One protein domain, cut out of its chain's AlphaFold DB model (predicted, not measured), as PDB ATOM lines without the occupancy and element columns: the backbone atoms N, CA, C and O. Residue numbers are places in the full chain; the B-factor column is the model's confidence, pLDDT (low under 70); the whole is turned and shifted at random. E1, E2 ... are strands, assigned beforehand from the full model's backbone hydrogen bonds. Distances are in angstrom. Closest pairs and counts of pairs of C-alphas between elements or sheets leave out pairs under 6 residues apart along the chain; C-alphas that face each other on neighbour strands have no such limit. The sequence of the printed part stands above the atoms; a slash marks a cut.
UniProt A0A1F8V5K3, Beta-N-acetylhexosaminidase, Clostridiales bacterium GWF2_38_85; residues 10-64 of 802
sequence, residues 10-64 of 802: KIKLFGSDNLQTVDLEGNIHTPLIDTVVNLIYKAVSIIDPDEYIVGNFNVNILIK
ATOM      1  N   LYS A  10       2.039  21.803 -23.067       93.50
ATOM      2  CA  LYS A  10       2.341  22.345 -24.401       93.50
ATOM      3  C   LYS A  10       1.135  23.102 -24.942       93.50
ATOM      4  O   LYS A  10       0.002  22.663 -24.756       93.50
ATOM      5  N   ILE A  11       1.373  24.209 -25.643       93.62
ATOM      6  CA  ILE A  11       0.297  24.965 -26.288       93.62
ATOM      7  C   ILE A  11       0.053  24.422 -27.697       93.62
ATOM      8  O   ILE A  11       0.993  24.206 -28.463       93.62
ATOM      9  N   LYS A  12      -1.217  24.207 -28.041       93.88
ATOM     10  CA  LYS A  12      -1.680  23.803 -29.374       93.88
ATOM     11  C   LYS A  12      -2.791  24.727 -29.857       93.88
ATOM     12  O   LYS A  12      -3.478  25.329 -29.033       93.88
ATOM     13  N   LEU A  13      -2.981  24.811 -31.172       96.06
ATOM     14  CA  LEU A  13      -4.196  25.400 -31.720       96.06
ATOM     15  C   LEU A  13      -5.373  24.480 -31.397       96.06
ATOM     16  O   LEU A  13      -5.268  23.252 -31.443       96.06
ATOM     17  N   PHE A  14      -6.460  25.102 -30.981       96.06
ATOM     18  CA  PHE A  14      -7.742  24.467 -30.735       96.06
ATOM     19  C   PHE A  14      -8.747  24.840 -31.824       96.06
ATOM     20  O   PHE A  14      -9.502  23.983 -32.261       96.06
ATOM     21  N   GLY A  15      -8.709  26.093 -32.278       97.06
ATOM     22  CA  GLY A  15      -9.621  26.621 -33.279       97.06
ATOM     23  C   GLY A  15      -8.985  27.734 -34.103       97.06
ATOM     24  O   GLY A  15      -8.043  28.397 -33.657       97.06
ATOM     25  N   SER A  16      -9.510  27.921 -35.307       97.38
ATOM     26  CA  SER A  16      -9.154  28.988 -36.240       97.38
ATOM     27  C   SER A  16     -10.422  29.382 -36.977       97.38
ATOM     28  O   SER A  16     -11.115  28.519 -37.514       97.38
ATOM     29  N   ASP A  17     -10.748  30.672 -37.004       96.31
ATOM     30  CA  ASP A  17     -11.923  31.162 -37.736       96.31
ATOM     31  C   ASP A  17     -11.689  31.280 -39.250       96.31
ATOM     32  O   ASP A  17     -12.585  31.675 -39.997       96.31
ATOM     33  N   ASN A  18     -10.473  30.954 -39.693       96.50
ATOM     34  CA  ASN A  18     -10.067  30.893 -41.084       96.50
ATOM     35  C   ASN A  18      -9.037  29.765 -41.254       96.50
ATOM     36  O   ASN A  18      -7.834  30.007 -41.401       96.50
ATOM     37  N   LEU A  19      -9.523  28.520 -41.213       96.06
ATOM     38  CA  LEU A  19      -8.719  27.303 -41.405       96.06
ATOM     39  C   LEU A  19      -7.997  27.290 -42.755       96.06
ATOM     40  O   LEU A  19      -6.910  26.735 -42.880       96.06
ATOM     41  N   GLN A  20      -8.580  27.959 -43.748       96.25
ATOM     42  CA  GLN A  20      -8.003  28.124 -45.070       96.25
ATOM     43  C   GLN A  20      -6.766  29.026 -45.039       96.25
ATOM     44  O   GLN A  20      -5.999  29.000 -45.986       96.25
ATOM     45  N   THR A  21      -6.544  29.834 -43.999       97.12
ATOM     46  CA  THR A  21      -5.373  30.725 -43.878       97.12
ATOM     47  C   THR A  21      -4.392  30.247 -42.811       97.12
ATOM     48  O   THR A  21      -3.184  30.257 -43.043       97.12
ATOM     49  N   VAL A  22      -4.888  29.823 -41.647       97.50
ATOM     50  CA  VAL A  22      -4.077  29.203 -40.588       97.50
ATOM     51  C   VAL A  22      -4.759  27.913 -40.163       97.50
ATOM     52  O   VAL A  22      -5.822  27.958 -39.537       97.50
ATOM     53  N   ASP A  23      -4.149  26.780 -40.503       95.81
ATOM     54  CA  ASP A  23      -4.659  25.462 -40.119       95.81
ATOM     55  C   ASP A  23      -4.321  25.118 -38.656       95.81
ATOM     56  O   ASP A  23      -3.620  25.857 -37.958       95.81
ATOM     57  N   LEU A  24      -4.853  23.998 -38.156       95.12
ATOM     58  CA  LEU A  24      -4.688  23.595 -36.754       95.12
ATOM     59  C   LEU A  24      -3.288  23.036 -36.450       95.12
ATOM     60  O   LEU A  24      -2.882  22.965 -35.286       95.12
ATOM     61  N   GLU A  25      -2.521  22.691 -37.480       94.44
ATOM     62  CA  GLU A  25      -1.099  22.365 -37.398       94.44
ATOM     63  C   GLU A  25      -0.232  23.630 -37.268       94.44
ATOM     64  O   GLU A  25       0.924  23.552 -36.840       94.44
ATOM     65  N   GLY A  26      -0.800  24.802 -37.562       93.06
ATOM     66  CA  GLY A  26      -0.144  26.102 -37.504       93.06
ATOM     67  C   GLY A  26       0.598  26.471 -38.786       93.06
ATOM     68  O   GLY A  26       1.435  27.381 -38.752       93.06
ATOM     69  N   ASN A  27       0.326  25.788 -39.900       95.44
ATOM     70  CA  ASN A  27       0.813  26.206 -41.208       95.44
ATOM     71  C   ASN A  27       0.038  27.441 -41.669       95.44
ATOM     72  O   ASN A  27      -1.159  27.588 -41.420       95.44
ATOM     73  N   ILE A  28       0.746  28.334 -42.357       96.88
ATOM     74  CA  ILE A  28       0.172  29.551 -42.920       96.88
ATOM     75  C   ILE A  28       0.025  29.360 -44.424       96.88
ATOM     76  O   ILE A  28       1.019  29.278 -45.149       96.88
ATOM     77  N   HIS A  29      -1.217  29.372 -44.884       96.31
ATOM     78  CA  HIS A  29      -1.588  29.425 -46.290       96.31
ATOM     79  C   HIS A  29      -1.798  30.894 -46.648       96.31
ATOM     80  O   HIS A  29      -2.725  31.542 -46.165       96.31
ATOM     81  N   THR A  30      -0.867  31.473 -47.406       95.88
ATOM     82  CA  THR A  30      -0.806  32.933 -47.568       95.88
ATOM     83  C   THR A  30      -2.038  33.457 -48.327       95.88
ATOM     84  O   THR A  30      -2.234  33.046 -49.473       95.88
ATOM     85  N   PRO A  31      -2.834  34.377 -47.751       97.00
ATOM     86  CA  PRO A  31      -4.019  34.939 -48.401       97.00
ATOM     87  C   PRO A  31      -3.623  35.912 -49.522       97.00
ATOM     88  O   PRO A  31      -2.491  36.395 -49.566       97.00
ATOM     89  N   LEU A  32      -4.538  36.254 -50.428       97.19
ATOM     90  CA  LEU A  32      -4.296  37.229 -51.500       97.19
ATOM     91  C   LEU A  32      -4.003  38.626 -50.942       97.19
ATOM     92  O   LEU A  32      -3.130  39.331 -51.449       97.19
ATOM     93  N   ILE A  33      -4.722  39.013 -49.891       94.81
ATOM     94  CA  ILE A  33      -4.643  40.321 -49.234       94.81
ATOM     95  C   ILE A  33      -4.449  40.151 -47.726       94.81
ATOM     96  O   ILE A  33      -4.722  39.088 -47.171       94.81
ATOM     97  N   ASP A  34      -3.961  41.202 -47.063       94.88
ATOM     98  CA  ASP A  34      -3.807  41.233 -45.606       94.88
ATOM     99  C   ASP A  34      -5.102  40.780 -44.915       94.88
ATOM    100  O   ASP A  34      -6.162  41.372 -45.115       94.88
ATOM    101  N   THR A  35      -5.005  39.726 -44.105       93.75
ATOM    102  CA  THR A  35      -6.157  39.071 -43.476       93.75
ATOM    103  C   THR A  35      -5.904  38.910 -41.986       93.75
ATOM    104  O   THR A  35      -4.832  38.469 -41.568       93.75
ATOM    105  N   VAL A  36      -6.889  39.274 -41.168       94.69
ATOM    106  CA  VAL A  36      -6.861  39.013 -39.725       94.69
ATOM    107  C   VAL A  36      -7.495  37.652 -39.470       94.69
ATOM    108  O   VAL A  36      -8.591  37.388 -39.953       94.69
ATOM    109  N   VAL A  37      -6.804  36.813 -38.704       96.88
ATOM    110  CA  VAL A  37      -7.274  35.487 -38.291       96.88
ATOM    111  C   VAL A  37      -7.417  35.457 -36.773       96.88
ATOM    112  O   VAL A  37      -6.533  35.928 -36.049       96.88
ATOM    113  N   ASN A  38      -8.530  34.912 -36.292       97.25
ATOM    114  CA  ASN A  38      -8.811  34.680 -34.882       97.25
ATOM    115  C   ASN A  38      -8.465  33.233 -34.535       97.25
ATOM    116  O   ASN A  38      -9.039  32.295 -35.083       97.25
ATOM    117  N   LEU A  39      -7.534  33.054 -33.600       97.94
ATOM    118  CA  LEU A  39      -7.087  31.738 -33.154       97.94
ATOM    119  C   LEU A  39      -7.538  31.466 -31.724       97.94
ATOM    120  O   LEU A  39      -7.533  32.364 -30.880       97.94
ATOM    121  N   ILE A  40      -7.867  30.211 -31.445       97.44
ATOM    122  CA  ILE A  40      -8.116  29.698 -30.100       97.44
ATOM    123  C   ILE A  40      -7.000  28.712 -29.782       97.44
ATOM    124  O   ILE A  40      -6.671  27.843 -30.590       97.44
ATOM    125  N   TYR A  41      -6.414  28.833 -28.597       95.81
ATOM    126  CA  TYR A  41      -5.358  27.941 -28.130       95.81
ATOM    127  C   TYR A  41      -5.861  27.048 -27.003       95.81
ATOM    128  O   TYR A  41      -6.735  27.438 -26.234       95.81
ATOM    129  N   LYS A  42      -5.247  25.876 -26.858       93.69
ATOM    130  CA  LYS A  42      -5.379  25.030 -25.671       93.69
ATOM    131  C   LYS A  42      -4.021  24.687 -25.080       93.69
ATOM    132  O   LYS A  42      -3.050  24.482 -25.815       93.69
ATOM    133  N   ALA A  43      -3.964  24.597 -23.758       93.69
ATOM    134  CA  ALA A  43      -2.840  24.026 -23.029       93.69
ATOM    135  C   ALA A  43      -3.123  22.541 -22.794       93.69
ATOM    136  O   ALA A  43      -4.125  22.202 -22.179       93.69
ATOM    137  N   VAL A  44      -2.256  21.669 -23.302       93.88
ATOM    138  CA  VAL A  44      -2.400  20.209 -23.220       93.88
ATOM    139  C   VAL A  44      -1.294  19.651 -22.339       93.88
ATOM    140  O   VAL A  44      -0.128  20.011 -22.540       93.88
ATOM    141  N   SER A  45      -1.630  18.780 -21.390       94.00
ATOM    142  CA  SER A  45      -0.643  18.102 -20.550       94.00
ATOM    143  C   SER A  45       0.303  17.260 -21.416       94.00
ATOM    144  O   SER A  45      -0.075  16.656 -22.425       94.00
ATOM    145  N   ILE A  46       1.594  17.267 -21.078       92.19
ATOM    146  CA  ILE A  46       2.585  16.412 -21.752       92.19
ATOM    147  C   ILE A  46       2.524  14.966 -21.250       92.19
ATOM    148  O   ILE A  46       3.123  14.095 -21.877       92.19
ATOM    149  N   ILE A  47       1.845  14.738 -20.122       93.25
ATOM    150  CA  ILE A  47       1.686  13.427 -19.487       93.25
ATOM    151  C   ILE A  47       0.408  12.761 -19.997       93.25
ATOM    152  O   ILE A  47       0.459  11.603 -20.406       93.25
ATOM    153  N   ASP A  48      -0.700  13.504 -20.018       92.19
ATOM    154  CA  ASP A  48      -2.009  13.030 -20.463       92.19
ATOM    155  C   ASP A  48      -2.580  13.965 -21.548       92.19
ATOM    156  O   ASP A  48      -3.015  15.072 -21.243       92.19
ATOM    157  N   PRO A  49      -2.563  13.573 -22.833       87.06
ATOM    158  CA  PRO A  49      -3.086  14.402 -23.917       87.06
ATOM    159  C   PRO A  49      -4.586  14.724 -23.835       87.06
ATOM    160  O   PRO A  49      -5.007  15.679 -24.497       87.06
ATOM    161  N   ASP A  50      -5.361  13.955 -23.064       88.19
ATOM    162  CA  ASP A  50      -6.794  14.183 -22.848       88.19
ATOM    163  C   ASP A  50      -7.039  15.214 -21.734       88.19
ATOM    164  O   ASP A  50      -8.100  15.834 -21.668       88.19
ATOM    165  N   GLU A  51      -6.025  15.484 -20.909       91.88
ATOM    166  CA  GLU A  51      -6.025  16.584 -19.954       91.88
ATOM    167  C   GLU A  51      -5.603  17.885 -20.655       91.88
ATOM    168  O   GLU A  51      -4.421  18.142 -20.931       91.88
ATOM    169  N   TYR A  52      -6.578  18.746 -20.943       92.44
ATOM    170  CA  TYR A  52      -6.326  20.062 -21.516       92.44
ATOM    171  C   TYR A  52      -7.288  21.133 -21.001       92.44
ATOM    172  O   TYR A  52      -8.380  20.849 -20.519       92.44
ATOM    173  N   ILE A  53      -6.873  22.391 -21.149       91.31
ATOM    174  CA  ILE A  53      -7.699  23.576 -20.898       91.31
ATOM    175  C   ILE A  53      -7.698  24.426 -22.166       91.31
ATOM    176  O   ILE A  53      -6.637  24.705 -22.732       91.31
ATOM    177  N   VAL A  54      -8.884  24.834 -22.614       92.50
ATOM    178  CA  VAL A  54      -9.069  25.727 -23.765       92.50
ATOM    179  C   VAL A  54      -9.043  27.179 -23.289       92.50
ATOM    180  O   VAL A  54      -9.567  27.509 -22.227       92.50
ATOM    181  N   GLY A  55      -8.392  28.051 -24.054       91.50
ATOM    182  CA  GLY A  55      -8.410  29.488 -23.807       91.50
ATOM    183  C   GLY A  55      -9.803  30.072 -24.036       91.50
ATOM    184  O   GLY A  55     -10.503  29.679 -24.960       91.50
ATOM    185  N   ASN A  56     -10.185  31.050 -23.221       91.94
ATOM    186  CA  ASN A  56     -11.505  31.684 -23.248       91.94
ATOM    187  C   ASN A  56     -11.533  33.013 -24.032       91.94
ATOM    188  O   ASN A  56     -12.379  33.869 -23.779       91.94
ATOM    189  N   PHE A  57     -10.581  33.226 -24.942       94.25
ATOM    190  CA  PHE A  57     -10.509  34.415 -25.791       94.25
ATOM    191  C   PHE A  57      -9.850  34.095 -27.135       94.25
ATOM    192  O   PHE A  57      -9.015  33.194 -27.238       94.25
ATOM    193  N   ASN A  58     -10.197  34.874 -28.160       95.88
ATOM    194  CA  ASN A  58      -9.522  34.830 -29.451       95.88
ATOM    195  C   ASN A  58      -8.201  35.613 -29.414       95.88
ATOM    196  O   ASN A  58      -8.130  36.723 -28.888       95.88
ATOM    197  N   VAL A  59      -7.158  35.050 -30.025       96.25
ATOM    198  CA  VAL A  59      -5.904  35.745 -30.332       96.25
ATOM    199  C   VAL A  59      -5.932  36.170 -31.795       96.25
ATOM    200  O   VAL A  59      -5.913  35.326 -32.689       96.25
ATOM    201  N   ASN A  60      -5.948  37.477 -32.037       95.69
ATOM    202  CA  ASN A  60      -5.945  38.050 -33.380       95.69
ATOM    203  C   ASN A  60      -4.526  38.102 -33.951       95.69
ATOM    204  O   ASN A  60      -3.628  38.695 -33.349       95.69
ATOM    205  N   ILE A  61      -4.334  37.541 -35.142       95.56
ATOM    206  CA  ILE A  61      -3.067  37.597 -35.877       95.56
ATOM    207  C   ILE A  61      -3.312  38.194 -37.260       95.56
ATOM    208  O   ILE A  61      -4.186  37.741 -37.993       95.56
ATOM    209  N   LEU A  62      -2.520  39.204 -37.627       96.50
ATOM    210  CA  LEU A  62      -2.483  39.724 -38.991       96.50
ATOM    211  C   LEU A  62      -1.551  38.859 -39.842       96.50
ATOM    212  O   LEU A  62      -0.338  38.844 -39.618       96.50
ATOM    213  N   ILE A  63      -2.110  38.192 -40.844       97.31
ATOM    214  CA  ILE A  63      -1.362  37.473 -41.871       97.31
ATOM    215  C   ILE A  63      -1.201  38.397 -43.075       97.31
ATOM    216  O   ILE A  63      -2.177  38.942 -43.591       97.31
ATOM    217  N   LYS A  64       0.047  38.600 -43.501       97.19
ATOM    218  CA  LYS A  64       0.351  39.438 -44.663       97.19
ATOM    219  C   LYS A  64      -0.065  38.748 -45.953       97.19
ATOM    220  O   LYS A  64       0.237  37.572 -46.144       97.19
TER     221      LYS A  64
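This is residues 10 to 64 of the 802 residues of the protein "Beta-N-acetylhexosaminidase" of Clostridiales bacterium GWF2_38_85 (UniProt A0A1F8V5K3). One long strand, E2, runs along most of a narrow, strongly twisted sheet, with E1 along one side of it and the shorter E3 and E4 one after the other along the other side. A long loop, residues 17 to 34, joins E1 to E2. The printed part has 55 residues, with no named helix and four named strands that follow along the chain as E1, then E2, then E3, then E4; the class is all strand, with 26 of the 55 residues, under half, in named elements, and in the branched sheet E2 is the antiparallel neighbour of E1, of E3 and of E4. It is only just loose, close to compact, with a radius of gyration of the C-alphas of 12.4 A, and its outline is a rod of 40 by 19 by 12 A.

E1, residues 10 to 16, begins at C-alpha 10 (2.341, 22.345, -24.401) and is 17.8 A long. E2, residues 35 to 45, is 31.6 A long and begins at C-alpha 35 (-6.157, 39.071, -43.476). E3, residues 52 to 54, spans 6.7 A. E4, residues 59 to 63, spans 12.5 A and ends at C-alpha 63 (-1.362, 37.473, -41.871).

E1, E2 and E3 form a meander, each strand the antiparallel neighbour of the one before. The hairpin of E1 and E2 has N 12 and O 42 within hydrogen-bond range at 2.9 A. In the hairpin of E2 and E3, N 43 and O 53 are 2.9 A apart. E4 is antiparallel to E2, at 133 degrees between directions, with N 37 and O 61 at 2.9 A. The pairing is staggered: E2 pairs with E4 over residues 35 to 39 and with E3 over 42 to 44. E1 and E4 are apart.

The C-alphas farthest apart, those of Ile 33 and Ile 47, are 40.6 A apart. The printed part has no cut. The link from E1 to E2 is long, with 18 residues. Mean pLDDT of the printed part is 94.8, and no printed residue is under 70.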